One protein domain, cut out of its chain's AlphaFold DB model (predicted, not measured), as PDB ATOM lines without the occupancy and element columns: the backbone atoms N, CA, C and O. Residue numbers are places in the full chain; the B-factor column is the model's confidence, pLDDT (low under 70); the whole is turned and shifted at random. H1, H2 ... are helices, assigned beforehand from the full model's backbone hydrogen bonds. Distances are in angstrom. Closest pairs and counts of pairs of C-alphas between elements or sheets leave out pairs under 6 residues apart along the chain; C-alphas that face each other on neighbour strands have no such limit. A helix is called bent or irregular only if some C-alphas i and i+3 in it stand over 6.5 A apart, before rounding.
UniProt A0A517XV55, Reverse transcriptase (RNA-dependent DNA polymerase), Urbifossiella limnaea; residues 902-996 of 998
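This is residues 902 to 996 of the 998 residues of the protein "Reverse transcriptase (RNA-dependent DNA polymerase)" of Urbifossiella limnaea (UniProt A0A517XV55). A small up-and-down bundle of four helices, each running against the one before, has one long arm: residues 986 to 996 of H4 stick out. H2 and H3 pack on H4's earlier part, and H1 packs on them, away from H4. The 95 printed residues, all helix in class with no named strand, are loose: radius of gyration of the C-alphas 15.5 A, spans 54 by 26 by 22 A.

H4, residues 967 to 996, forms a hairpin with H3, residues 941 to 958, at a shallow tilt of 30 degrees; their closest C-alphas, Glu 942 and Arg 978, are 5.9 A apart. H4 touches H2, residues 922 to 936, with residues 970 to 977 alone; the closest C-alphas, Ala 934 and Leu 974, are 5.3 A apart. H1, residues 903 to 916, forms a hairpin with H2, closest at C-alphas 916 and 922, 5.1 A, and is apart from H4. Every O i to N i+4 pair is within hydrogen-bond range in H2, 9 of 10 in H1, 11 of 14 in H3, 25 of 26 in H4.

H1 begins at C-alpha 903 (20.435, 6.011, -43.176); H4, 43.7 A long, ends at C-alpha 996 (-0.859, 13.568, -12.623). H3 is irregular, C-alphas 943 and 946 being 8.6 A apart.

The printed part has no cut; pLDDT is under 70 at residues 915, 917 to 924 and 992 to 996.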
ATOM      1  N   PRO A 902      18.895   8.120 -39.041       88.69
ATOM      2  CA  PRO A 902      18.456   7.797 -40.400       88.69
ATOM      3  C   PRO A 902      19.623   7.403 -41.313       88.69
ATOM      4  O   PRO A 902      20.719   7.957 -41.194       88.69
ATOM      5  N   ASP A 903      19.386   6.508 -42.272       84.12
ATOM      6  CA  ASP A 903      20.435   6.011 -43.176       84.12
ATOM      7  C   ASP A 903      21.076   7.135 -44.011       84.12
ATOM      8  O   ASP A 903      22.303   7.211 -44.139       84.12
ATOM      9  N   ASP A 904      20.266   8.077 -44.499       81.75
ATOM     10  CA  ASP A 904      20.736   9.229 -45.277       81.75
ATOM     11  C   ASP A 904      21.681  10.134 -44.472       81.75
ATOM     12  O   ASP A 904      22.610  10.727 -45.028       81.75
ATOM     13  N   ALA A 905      21.526  10.185 -43.146       86.00
ATOM     14  CA  ALA A 905      22.376  11.005 -42.293       86.00
ATOM     15  C   ALA A 905      23.833  10.497 -42.295       86.00
ATOM     16  O   ALA A 905      24.774  11.294 -42.249       86.00
ATOM     17  N   TRP A 906      24.057   9.184 -42.409       89.50
ATOM     18  CA  TRP A 906      25.409   8.628 -42.555       89.50
ATOM     19  C   TRP A 906      26.057   9.025 -43.882       89.50
ATOM     20  O   TRP A 906      27.256   9.314 -43.930       89.50
ATOM     21  N   THR A 907      25.253   9.115 -44.941       87.88
ATOM     22  CA  THR A 907      25.694   9.622 -46.246       87.88
ATOM     23  C   THR A 907      26.076  11.101 -46.154       87.88
ATOM     24  O   THR A 907      27.122  11.498 -46.672       87.88
ATOM     25  N   ASP A 908      25.307  11.904 -45.416       84.31
ATOM     26  CA  ASP A 908      25.623  13.311 -45.155       84.31
ATOM     27  C   ASP A 908      26.913  13.483 -44.337       84.31
ATOM     28  O   ASP A 908      27.708  14.383 -44.623       84.31
ATOM     29  N   LEU A 909      27.171  12.615 -43.349       89.88
ATOM     30  CA  LEU A 909      28.445  12.601 -42.621       89.88
ATOM     31  C   LEU A 909      29.617  12.329 -43.570       89.88
ATOM     32  O   LEU A 909      30.613  13.055 -43.540       89.88
ATOM     33  N   ALA A 910      29.501  11.308 -44.422       88.19
ATOM     34  CA  ALA A 910      30.527  10.984 -45.406       88.19
ATOM     35  C   ALA A 910      30.765  12.156 -46.372       88.19
ATOM     36  O   ALA A 910      31.909  12.561 -46.575       88.19
ATOM     37  N   ALA A 911      29.704  12.771 -46.899       81.62
ATOM     38  CA  ALA A 911      29.800  13.939 -47.773       81.62
ATOM     39  C   ALA A 911      30.455  15.142 -47.071       81.62
ATOM     40  O   ALA A 911      31.337  15.790 -47.639       81.62
ATOM     41  N   ALA A 912      30.096  15.412 -45.812       79.00
ATOM     42  CA  ALA A 912      30.698  16.482 -45.021       79.00
ATOM     43  C   ALA A 912      32.198  16.248 -44.781       79.00
ATOM     44  O   ALA A 912      32.992  17.190 -44.839       79.00
ATOM     45  N   LEU A 913      32.608  14.998 -44.547       84.31
ATOM     46  CA  LEU A 913      34.020  14.627 -44.446       84.31
ATOM     47  C   LEU A 913      34.731  14.767 -45.799       84.31
ATOM     48  O   LEU A 913      35.823  15.323 -45.855       84.31
ATOM     49  N   GLN A 914      34.109  14.374 -46.909       79.19
ATOM     50  CA  GLN A 914      34.673  14.614 -48.244       79.19
ATOM     51  C   GLN A 914      34.882  16.106 -48.523       79.19
ATOM     52  O   GLN A 914      35.907  16.499 -49.084       79.19
ATOM     53  N   ASP A 915      33.953  16.954 -48.084       68.44
ATOM     54  CA  ASP A 915      34.102  18.405 -48.143       68.44
ATOM     55  C   ASP A 915      35.184  18.928 -47.188       68.44
ATOM     56  O   ASP A 915      35.839  19.926 -47.502       68.44
ATOM     57  N   ALA A 916      35.448  18.242 -46.072       71.00
ATOM     58  CA  ALA A 916      36.524  18.599 -45.150       71.00
ATOM     59  C   ALA A 916      37.911  18.531 -45.808       71.00
ATOM     60  O   ALA A 916      38.773  19.331 -45.453       71.00
ATOM     61  N   HIS A 917      38.122  17.685 -46.826       64.19
ATOM     62  CA  HIS A 917      39.367  17.689 -47.620       64.19
ATOM     63  C   HIS A 917      39.618  18.998 -48.369       64.19
ATOM     64  O   HIS A 917      40.746  19.271 -48.777       64.19
ATOM     65  N   ARG A 918      38.570  19.802 -48.576       60.56
ATOM     66  CA  ARG A 918      38.641  21.116 -49.229       60.56
ATOM     67  C   ARG A 918      38.815  22.254 -48.228       60.56
ATOM     68  O   ARG A 918      39.077  23.379 -48.646       60.56
ATOM     69  N   ALA A 919      38.623  21.976 -46.939       51.00
ATOM     70  CA  ALA A 919      38.995  22.880 -45.868       51.00
ATOM     71  C   ALA A 919      40.497  22.779 -45.641       51.00
ATOM     72  O   ALA A 919      41.138  21.786 -45.964       51.00
ATOM     73  N   ASP A 920      41.083  23.817 -45.082       45.28
ATOM     74  CA  ASP A 920      42.525  23.969 -45.221       45.28
ATOM     75  C   ASP A 920      43.298  23.555 -43.973       45.28
ATOM     76  O   ASP A 920      44.516  23.679 -43.902       45.28
ATOM     77  N   ASP A 921      42.573  23.021 -42.997       58.06
ATOM     78  CA  ASP A 921      43.061  22.031 -42.053       58.06
ATOM     79  C   ASP A 921      42.015  20.917 -42.071       58.06
ATOM     80  O   ASP A 921      41.068  20.941 -41.274       58.06
ATOM     81  N   PRO A 922      42.138  19.985 -43.034       65.38
ATOM     82  CA  PRO A 922      41.215  18.872 -43.165       65.38
ATOM     83  C   PRO A 922      41.071  18.092 -41.860       65.38
ATOM     84  O   PRO A 922      39.965  17.706 -41.503       65.38
ATOM     85  N   GLY A 923      42.161  17.917 -41.103       61.81
ATOM     86  CA  GLY A 923      42.154  17.187 -39.836       61.81
ATOM     87  C   GLY A 923      41.342  17.902 -38.759       61.81
ATOM     88  O   GLY A 923      40.516  17.278 -38.093       61.81
ATOM     89  N   THR A 924      41.518  19.217 -38.608       68.06
ATOM     90  CA  THR A 924      40.726  20.017 -37.661       68.06
ATOM     91  C   THR A 924      39.272  20.155 -38.097       68.06
ATOM     92  O   THR A 924      38.383  20.051 -37.251       68.06
ATOM     93  N   GLN A 925      39.001  20.337 -39.391       70.19
ATOM     94  CA  GLN A 925      37.635  20.415 -39.904       70.19
ATOM     95  C   GLN A 925      36.910  19.076 -39.741       70.19
ATOM     96  O   GLN A 925      35.804  19.048 -39.204       70.19
ATOM     97  N   ALA A 926      37.546  17.965 -40.115       77.75
ATOM     98  CA  ALA A 926      37.014  16.625 -39.897       77.75
ATOM     99  C   ALA A 926      36.796  16.364 -38.403       77.75
ATOM    100  O   ALA A 926      35.715  15.943 -38.006       77.75
ATOM    101  N   ARG A 927      37.757  16.716 -37.537       84.25
ATOM    102  CA  ARG A 927      37.582  16.646 -36.078       84.25
ATOM    103  C   ARG A 927      36.383  17.466 -35.605       84.25
ATOM    104  O   ARG A 927      35.643  16.989 -34.751       84.25
ATOM    105  N   SER A 928      36.191  18.678 -36.123       80.81
ATOM    106  CA  SER A 928      35.052  19.540 -35.791       80.81
ATOM    107  C   SER A 928      33.726  18.892 -36.195       80.81
ATOM    108  O   SER A 928      32.829  18.798 -35.357       80.81
ATOM    109  N   ILE A 929      33.642  18.359 -37.418       86.50
ATOM    110  CA  ILE A 929      32.477  17.625 -37.936       86.50
ATOM    111  C   ILE A 929      32.175  16.414 -37.049       86.50
ATOM    112  O   ILE A 929      31.060  16.295 -36.549       86.50
ATOM    113  N   LEU A 930      33.177  15.573 -36.772       90.88
ATOM    114  CA  LEU A 930      33.042  14.370 -35.944       90.88
ATOM    115  C   LEU A 930      32.645  14.710 -34.500       90.88
ATOM    116  O   LEU A 930      31.787  14.056 -33.913       90.88
ATOM    117  N   CYS A 931      33.228  15.763 -33.917       87.12
ATOM    118  CA  CYS A 931      32.851  16.241 -32.584       87.12
ATOM    119  C   CYS A 931      31.415  16.779 -32.551       87.12
ATOM    120  O   CYS A 931      30.721  16.566 -31.557       87.12
ATOM    121  N   GLY A 932      30.990  17.484 -33.604       82.81
ATOM    122  CA  GLY A 932      29.629  17.994 -33.762       82.81
ATOM    123  C   GLY A 932      28.617  16.860 -33.890       82.81
ATOM    124  O   GLY A 932      27.649  16.821 -33.137       82.81
ATOM    125  N   TRP A 933      28.906  15.882 -34.747       91.06
ATOM    126  CA  TRP A 933      28.117  14.662 -34.896       91.06
ATOM    127  C   TRP A 933      27.991  13.896 -33.580       91.06
ATOM    128  O   TRP A 933      26.884  13.620 -33.127       91.06
ATOM    129  N   ALA A 934      29.104  13.661 -32.880       90.25
ATOM    130  CA  ALA A 934      29.075  13.009 -31.572       90.25
ATOM    131  C   ALA A 934      28.230  13.784 -30.543       90.25
ATOM    132  O   ALA A 934      27.543  13.188 -29.707       90.25
ATOM    133  N   ALA A 935      28.248  15.118 -30.605       85.81
ATOM    134  CA  ALA A 935      27.411  15.962 -29.762       85.81
ATOM    135  C   ALA A 935      25.924  15.935 -30.155       85.81
ATOM    136  O   ALA A 935      25.099  16.209 -29.286       85.81
ATOM    137  N   ALA A 936      25.593  15.588 -31.401       86.81
ATOM    138  CA  ALA A 936      24.235  15.510 -31.936       86.81
ATOM    139  C   ALA A 936      23.591  14.112 -31.805       86.81
ATOM    140  O   ALA A 936      22.375  14.012 -31.794       86.81
ATOM    141  N   CYS A 937      24.361  13.033 -31.624       89.62
ATOM    142  CA  CYS A 937      23.828  11.657 -31.622       89.62
ATOM    143  C   CYS A 937      23.147  11.200 -30.310       89.62
ATOM    144  O   CYS A 937      22.872  10.013 -30.156       89.62
ATOM    145  N   GLY A 938      22.925  12.093 -29.337       90.38
ATOM    146  CA  GLY A 938      22.530  11.751 -27.957       90.38
ATOM    147  C   GLY A 938      21.383  10.734 -27.827       90.38
ATOM    148  O   GLY A 938      21.586   9.723 -27.149       90.38
ATOM    149  N   PRO A 939      20.227  10.957 -28.483       92.31
ATOM    150  CA  PRO A 939      19.101  10.021 -28.478       92.31
ATOM    151  C   PRO A 939      19.447   8.621 -29.010       92.31
ATOM    152  O   PRO A 939      19.130   7.623 -28.369       92.31
ATOM    153  N   ALA A 940      20.159   8.530 -30.135       90.06
ATOM    154  CA  ALA A 940      20.472   7.253 -30.784       90.06
ATOM    155  C   ALA A 940      21.520   6.412 -30.029       90.06
ATOM    156  O   ALA A 940      21.515   5.180 -30.070       90.06
ATOM    157  N   VAL A 941      22.426   7.056 -29.284       90.94
ATOM    158  CA  VAL A 941      23.454   6.340 -28.508       90.94
ATOM    159  C   VAL A 941      22.959   5.790 -27.171       90.94
ATOM    160  O   VAL A 941      23.756   5.205 -26.433       90.94
ATOM    161  N   GLU A 942      21.675   5.952 -26.836       85.94
ATOM    162  CA  GLU A 942      21.088   5.401 -25.609       85.94
ATOM    163  C   GLU A 942      21.381   3.899 -25.478       85.94
ATOM    164  O   GLU A 942      21.929   3.475 -24.456       85.94
ATOM    165  N   ASN A 943      21.120   3.143 -26.552       80.31
ATOM    166  CA  ASN A 943      21.255   1.683 -26.593       80.31
ATOM    167  C   ASN A 943      22.290   1.178 -27.613       80.31
ATOM    168  O   ASN A 943      22.633   0.001 -27.602       80.31
ATOM    169  N   ARG A 944      22.814   2.050 -28.487       86.19
ATOM    170  CA  ARG A 944      23.721   1.673 -29.589       86.19
ATOM    171  C   ARG A 944      25.080   2.369 -29.537       86.19
ATOM    172  O   ARG A 944      25.715   2.547 -30.570       86.19
ATOM    173  N   LEU A 945      25.541   2.767 -28.347       90.44
ATOM    174  CA  LEU A 945      26.766   3.564 -28.190       90.44
ATOM    175  C   LEU A 945      27.981   2.955 -28.907       90.44
ATOM    176  O   LEU A 945      28.673   3.682 -29.611       90.44
ATOM    177  N   GLU A 946      28.214   1.649 -28.755       91.31
ATOM    178  CA  GLU A 946      29.355   0.982 -29.395       91.31
ATOM    179  C   GLU A 946      29.195   0.921 -30.918       91.31
ATOM    180  O   GLU A 946      30.108   1.282 -31.648       91.31
ATOM    181  N   ALA A 947      28.008   0.558 -31.412       90.94
ATOM    182  CA  ALA A 947      27.748   0.504 -32.849       90.94
ATOM    183  C   ALA A 947      27.933   1.881 -33.512       90.94
ATOM    184  O   ALA A 947      28.668   1.994 -34.484       90.94
ATOM    185  N   VAL A 948      27.345   2.941 -32.943       92.38
ATOM    186  CA  VAL A 948      27.481   4.321 -33.445       92.38
ATOM    187  C   VAL A 948      28.934   4.793 -33.387       92.38
ATOM    188  O   VAL A 948      29.406   5.456 -34.309       92.38
ATOM    189  N   HIS A 949      29.664   4.444 -32.323       94.50
ATOM    190  CA  HIS A 949      31.088   4.752 -32.195       94.50
ATOM    191  C   HIS A 949      31.907   4.116 -33.325       94.50
ATOM    192  O   HIS A 949      32.647   4.831 -34.006       94.50
ATOM    193  N   GLN A 950      31.710   2.821 -33.588       93.62
ATOM    194  CA  GLN A 950      32.401   2.105 -34.663       93.62
ATOM    195  C   GLN A 950      32.018   2.625 -36.055       93.62
ATOM    196  O   GLN A 950      32.890   2.784 -36.910       93.62
ATOM    197  N   THR A 951      30.744   2.953 -36.287       93.69
ATOM    198  CA  THR A 951      30.296   3.535 -37.561       93.69
ATOM    199  C   THR A 951      30.952   4.894 -37.809       93.69
ATOM    200  O   THR A 951      31.541   5.098 -38.861       93.69
ATOM    201  N   ILE A 952      30.979   5.802 -36.825       93.94
ATOM    202  CA  ILE A 952      31.643   7.111 -36.988       93.94
ATOM    203  C   ILE A 952      33.140   6.946 -37.307       93.94
ATOM    204  O   ILE A 952      33.666   7.650 -38.171       93.94
ATOM    205  N   LEU A 953      33.838   6.027 -36.627       93.62
ATOM    206  CA  LEU A 953      35.263   5.777 -36.877       93.62
ATOM    207  C   LEU A 953      35.520   5.145 -38.247       93.62
ATOM    208  O   LEU A 953      36.457   5.555 -38.932       93.62
ATOM    209  N   SER A 954      34.706   4.171 -38.655       92.62
ATOM    210  CA  SER A 954      34.818   3.552 -39.982       92.62
ATOM    211  C   SER A 954      34.533   4.563 -41.089       92.62
ATOM    212  O   SER A 954      35.374   4.715 -41.969       92.62
ATOM    213  N   THR A 955      33.465   5.361 -40.985       91.62
ATOM    214  CA  THR A 955      33.176   6.435 -41.948       91.62
ATOM    215  C   THR A 955      34.311   7.464 -42.010       91.62
ATOM    216  O   THR A 955      34.692   7.900 -43.098       91.62
ATOM    217  N   ALA A 956      34.909   7.840 -40.873       89.94
ATOM    218  CA  ALA A 956      36.078   8.721 -40.858       89.94
ATOM    219  C   ALA A 956      37.280   8.097 -41.584       89.94
ATOM    220  O   ALA A 956      37.916   8.766 -42.402       89.94
ATOM    221  N   ARG A 957      37.572   6.817 -41.328       89.06
ATOM    222  CA  ARG A 957      38.672   6.079 -41.961       89.06
ATOM    223  C   ARG A 957      38.477   5.931 -43.467       89.06
ATOM    224  O   ARG A 957      39.397   6.229 -44.223       89.06
ATOM    225  N   GLU A 958      37.289   5.524 -43.902       88.62
ATOM    226  CA  GLU A 958      36.926   5.365 -45.317       88.62
ATOM    227  C   GLU A 958      37.056   6.676 -46.096       88.62
ATOM    228  O   GLU A 958      37.440   6.678 -47.263       88.62
ATOM    229  N   ASN A 959      36.817   7.809 -45.431       89.12
ATOM    230  CA  ASN A 959      36.996   9.137 -46.007       89.12
ATOM    231  C   ASN A 959      38.396   9.726 -45.748       89.12
ATOM    232  O   ASN A 959      38.588  10.922 -45.937       89.12
ATOM    233  N   GLY A 960      39.392   8.925 -45.350       79.25
ATOM    234  CA  GLY A 960      40.796   9.349 -45.253       79.25
ATOM    235  C   GLY A 960      41.148  10.204 -44.029       79.25
ATOM    236  O   GLY A 960      42.154  10.909 -44.053       79.25
ATOM    237  N   PHE A 961      40.340  10.149 -42.965       87.88
ATOM    238  CA  PHE A 961      40.525  10.884 -41.707       87.88
ATOM    239  C   PHE A 961      40.812   9.968 -40.511       87.88
ATOM    240  O   PHE A 961      40.382  10.238 -39.385       87.88
ATOM    241  N   ASP A 962      41.558   8.887 -40.742       79.06
ATOM    242  CA  ASP A 962      41.995   7.995 -39.668       79.06
ATOM    243  C   ASP A 962      42.816   8.787 -38.630       79.06
ATOM    244  O   ASP A 962      43.720   9.554 -38.969       79.06
ATOM    245  N   GLY A 963      42.436   8.691 -37.355       73.81
ATOM    246  CA  GLY A 963      43.062   9.455 -36.267       73.81
ATOM    247  C   GLY A 963      42.661  10.937 -36.151       73.81
ATOM    248  O   GLY A 963      43.147  11.625 -35.247       73.81
ATOM    249  N   ALA A 964      41.740  11.459 -36.976       78.62
ATOM    250  CA  ALA A 964      41.235  12.832 -36.810       78.62
ATOM    251  C   ALA A 964      40.583  13.048 -35.432       78.62
ATOM    252  O   ALA A 964      40.694  14.121 -34.834       78.62
ATOM    253  N   ILE A 965      39.972  12.013 -34.865       86.44
ATOM    254  CA  ILE A 965      39.551  11.957 -33.466       86.44
ATOM    255  C   ILE A 965      40.038  10.640 -32.864       86.44
ATOM    256  O   ILE A 965      39.951   9.603 -33.518       86.44
ATOM    257  N   SER A 966      40.564  10.670 -31.636       89.62
ATOM    258  CA  SER A 966      40.940   9.421 -30.970       89.62
ATOM    259  C   SER A 966      39.677   8.640 -30.574       89.62
ATOM    260  O   SER A 966      38.670   9.269 -30.207       89.62
ATOM    261  N   PRO A 967      39.700   7.295 -30.615       91.06
ATOM    262  CA  PRO A 967      38.573   6.469 -30.186       91.06
ATOM    263  C   PRO A 967      38.091   6.809 -28.769       91.06
ATOM    264  O   PRO A 967      36.887   6.880 -28.520       91.06
ATOM    265  N   GLU A 968      39.015   7.105 -27.855       91.38
ATOM    266  CA  GLU A 968      38.732   7.472 -26.465       91.38
ATOM    267  C   GLU A 968      38.010   8.816 -26.403       91.38
ATOM    268  O   GLU A 968      37.002   8.950 -25.703       91.38
ATOM    269  N   LYS A 969      38.479   9.807 -27.175       88.12
ATOM    270  CA  LYS A 969      37.882  11.144 -27.189       88.12
ATOM    271  C   LYS A 969      36.490  11.142 -27.809       88.12
ATOM    272  O   LYS A 969      35.608  11.864 -27.340       88.12
ATOM    273  N   LEU A 970      36.278  10.329 -28.842       92.69
ATOM    274  CA  LEU A 970      34.953  10.108 -29.412       92.69
ATOM    275  C   LEU A 970      34.029   9.437 -28.386       92.69
ATOM    276  O   LEU A 970      32.919   9.918 -28.165       92.69
ATOM    277  N   SER A 971      34.503   8.389 -27.706       92.56
ATOM    278  CA  SER A 971      33.736   7.682 -26.672       92.56
ATOM    279  C   SER A 971      33.333   8.611 -25.521       92.56
ATOM    280  O   SER A 971      32.169   8.636 -25.122       92.56
ATOM    281  N   GLU A 972      34.256   9.449 -25.035       92.38
ATOM    282  CA  GLU A 972      33.984  10.472 -24.016       92.38
ATOM    283  C   GLU A 972      32.859  11.423 -24.459       92.38
ATOM    284  O   GLU A 972      31.907  11.667 -23.713       92.38
ATOM    285  N   ARG A 973      32.919  11.920 -25.701       92.06
ATOM    286  CA  ARG A 973      31.903  12.829 -26.249       92.06
ATOM    287  C   ARG A 973      30.542  12.162 -26.414       92.06
ATOM    288  O   ARG A 973      29.540  12.770 -26.036       92.06
ATOM    289  N   LEU A 974      30.496  10.934 -26.932       93.94
ATOM    290  CA  LEU A 974      29.251  10.175 -27.084       93.94
ATOM    291  C   LEU A 974      28.624   9.866 -25.719       93.94
ATOM    292  O   LEU A 974      27.421  10.054 -25.548       93.94
ATOM    293  N   ARG A 975      29.423   9.499 -24.708       92.69
ATOM    294  CA  ARG A 975      28.939   9.340 -23.325       92.69
ATOM    295  C   ARG A 975      28.385  10.649 -22.769       92.69
ATOM    296  O   ARG A 975      27.304  10.644 -22.187       92.69
ATOM    297  N   GLY A 976      29.073  11.770 -22.989       90.81
ATOM    298  CA  GLY A 976      28.575  13.093 -22.605       90.81
ATOM    299  C   GLY A 976      27.243  13.435 -23.281       90.81
ATOM    300  O   GLY A 976      26.336  13.953 -22.636       90.81
ATOM    301  N   SER A 977      27.101  13.098 -24.564       90.75
ATOM    302  CA  SER A 977      25.862  13.247 -25.336       90.75
ATOM    303  C   SER A 977      24.720  12.398 -24.768       90.75
ATOM    304  O   SER A 977      23.646  12.920 -24.470       90.75
ATOM    305  N   ARG A 978      24.995  11.118 -24.492       93.00
ATOM    306  CA  ARG A 978      24.063  10.180 -23.855       93.00
ATOM    307  C   ARG A 978      23.616  10.652 -22.472       93.00
ATOM    308  O   ARG A 978      22.446  10.536 -22.133       93.00
ATOM    309  N   ASN A 979      24.528  11.196 -21.670       91.06
ATOM    310  CA  ASN A 979      24.205  11.697 -20.333       91.06
ATOM    311  C   ASN A 979      23.295  12.931 -20.399       91.06
ATOM    312  O   ASN A 979      22.344  13.025 -19.627       91.06
ATOM    313  N   ARG A 980      23.526  13.846 -21.355       90.19
ATOM    314  CA  ARG A 980      22.603  14.968 -21.602       90.19
ATOM    315  C   ARG A 980      21.215  14.472 -22.000       90.19
ATOM    316  O   ARG A 980      20.231  14.996 -21.488       90.19
ATOM    317  N   TRP A 981      21.143  13.470 -22.877       92.31
ATOM    318  CA  TRP A 981      19.887  12.832 -23.274       92.31
ATOM    319  C   TRP A 981      19.156  12.194 -22.082       92.31
ATOM    320  O   TRP A 981      17.986  12.487 -21.855       92.31
ATOM    321  N   ARG A 982      19.854  11.416 -21.246       91.00
ATOM    322  CA  ARG A 982      19.272  10.831 -20.023       91.00
ATOM    323  C   ARG A 982      18.711  11.884 -19.074       91.00
ATOM    324  O   ARG A 982      17.582  11.742 -18.623       91.00
ATOM    325  N   GLY A 983      19.439  12.979 -18.855       89.56
ATOM    326  CA  GLY A 983      18.941  14.084 -18.036       89.56
ATOM    327  C   GLY A 983      17.661  14.725 -18.595       89.56
ATOM    328  O   GLY A 983      16.841  15.218 -17.826       89.56
ATOM    329  N   LYS A 984      17.455  14.709 -19.919       90.06
ATOM    330  CA  LYS A 984      16.200  15.157 -20.548       90.06
ATOM    331  C   LYS A 984      15.064  14.165 -20.316       90.06
ATOM    332  O   LYS A 984      13.976  14.586 -19.937       90.06
ATOM    333  N   LEU A 985      15.327  12.866 -20.473       89.81
ATOM    334  CA  LEU A 985      14.350  11.808 -20.186       89.81
ATOM    335  C   LEU A 985      13.886  11.831 -18.726       89.81
ATOM    336  O   LEU A 985      12.692  11.729 -18.462       89.81
ATOM    337  N   GLU A 986      14.805  12.018 -17.781       88.50
ATOM    338  CA  GLU A 986      14.480  12.124 -16.354       88.50
ATOM    339  C   GLU A 986      13.567  13.321 -16.065       88.50
ATOM    340  O   GLU A 986      12.576  13.183 -15.346       88.50
ATOM    341  N   ARG A 987      13.851  14.484 -16.672       85.12
ATOM    342  CA  ARG A 987      12.990  15.671 -16.558       85.12
ATOM    343  C   ARG A 987      11.611  15.442 -17.167       85.12
ATOM    344  O   ARG A 987      10.621  15.761 -16.515       85.12
ATOM    345  N   ALA A 988      11.540  14.858 -18.362       86.12
ATOM    346  CA  ALA A 988      10.275  14.534 -19.018       86.12
ATOM    347  C   ALA A 988       9.433  13.560 -18.175       86.12
ATOM    348  O   ALA A 988       8.244  13.780 -17.957       86.12
ATOM    349  N   ALA A 989      10.064  12.527 -17.610       83.62
ATOM    350  CA  ALA A 989       9.405  11.575 -16.721       83.62
ATOM    351  C   ALA A 989       8.958  12.202 -15.388       83.62
ATOM    352  O   ALA A 989       7.997  11.732 -14.781       83.62
ATOM    353  N   ARG A 990       9.656  13.233 -14.888       80.25
ATOM    354  CA  ARG A 990       9.235  13.985 -13.694       80.25
ATOM    355  C   ARG A 990       8.021  14.865 -13.993       80.25
ATOM    356  O   ARG A 990       7.021  14.744 -13.299       80.25
ATOM    357  N   GLN A 991       8.065  15.645 -15.072       72.06
ATOM    358  CA  GLN A 991       6.948  16.497 -15.505       72.06
ATOM    359  C   GLN A 991       5.681  15.682 -15.794       72.06
ATOM    360  O   GLN A 991       4.582  16.073 -15.402       72.06
ATOM    361  N   GLY A 992       5.834  14.508 -16.415       67.06
ATOM    362  CA  GLY A 992       4.727  13.584 -16.654       67.06
ATOM    363  C   GLY A 992       4.152  12.937 -15.388       67.06
ATOM    364  O   GLY A 992       3.047  12.413 -15.454       67.06
ATOM    365  N   ARG A 993       4.873  12.949 -14.255       64.69
ATOM    366  CA  ARG A 993       4.373  12.503 -12.940       64.69
ATOM    367  C   ARG A 993       3.707  13.643 -12.171       64.69
ATOM    368  O   ARG A 993       2.603  13.455 -11.684       64.69
ATOM    369  N   GLU A 994       4.330  14.819 -12.141       57.81
ATOM    370  CA  GLU A 994       3.792  16.024 -11.486       57.81
ATOM    371  C   GLU A 994       2.444  16.452 -12.097       57.81
ATOM    372  O   GLU A 994       1.518  16.775 -11.366       57.81
ATOM    373  N   SER A 995       2.284  16.339 -13.423       56.56
ATOM    374  CA  SER A 995       1.012  16.632 -14.120       56.56
ATOM    375  C   SER A 995      -0.112  15.614 -13.846       56.56
ATOM    376  O   SER A 995      -1.176  15.719 -14.443       56.56
ATOM    377  N   ARG A 996       0.140  14.575 -13.035       44.91
ATOM    378  CA  ARG A 996      -0.859  13.568 -12.623       44.91
ATOM    379  C   ARG A 996      -1.276  13.683 -11.165       44.91
ATOM    380  O   ARG A 996      -2.281  13.087 -10.795       44.91
TER     381      ARG A 996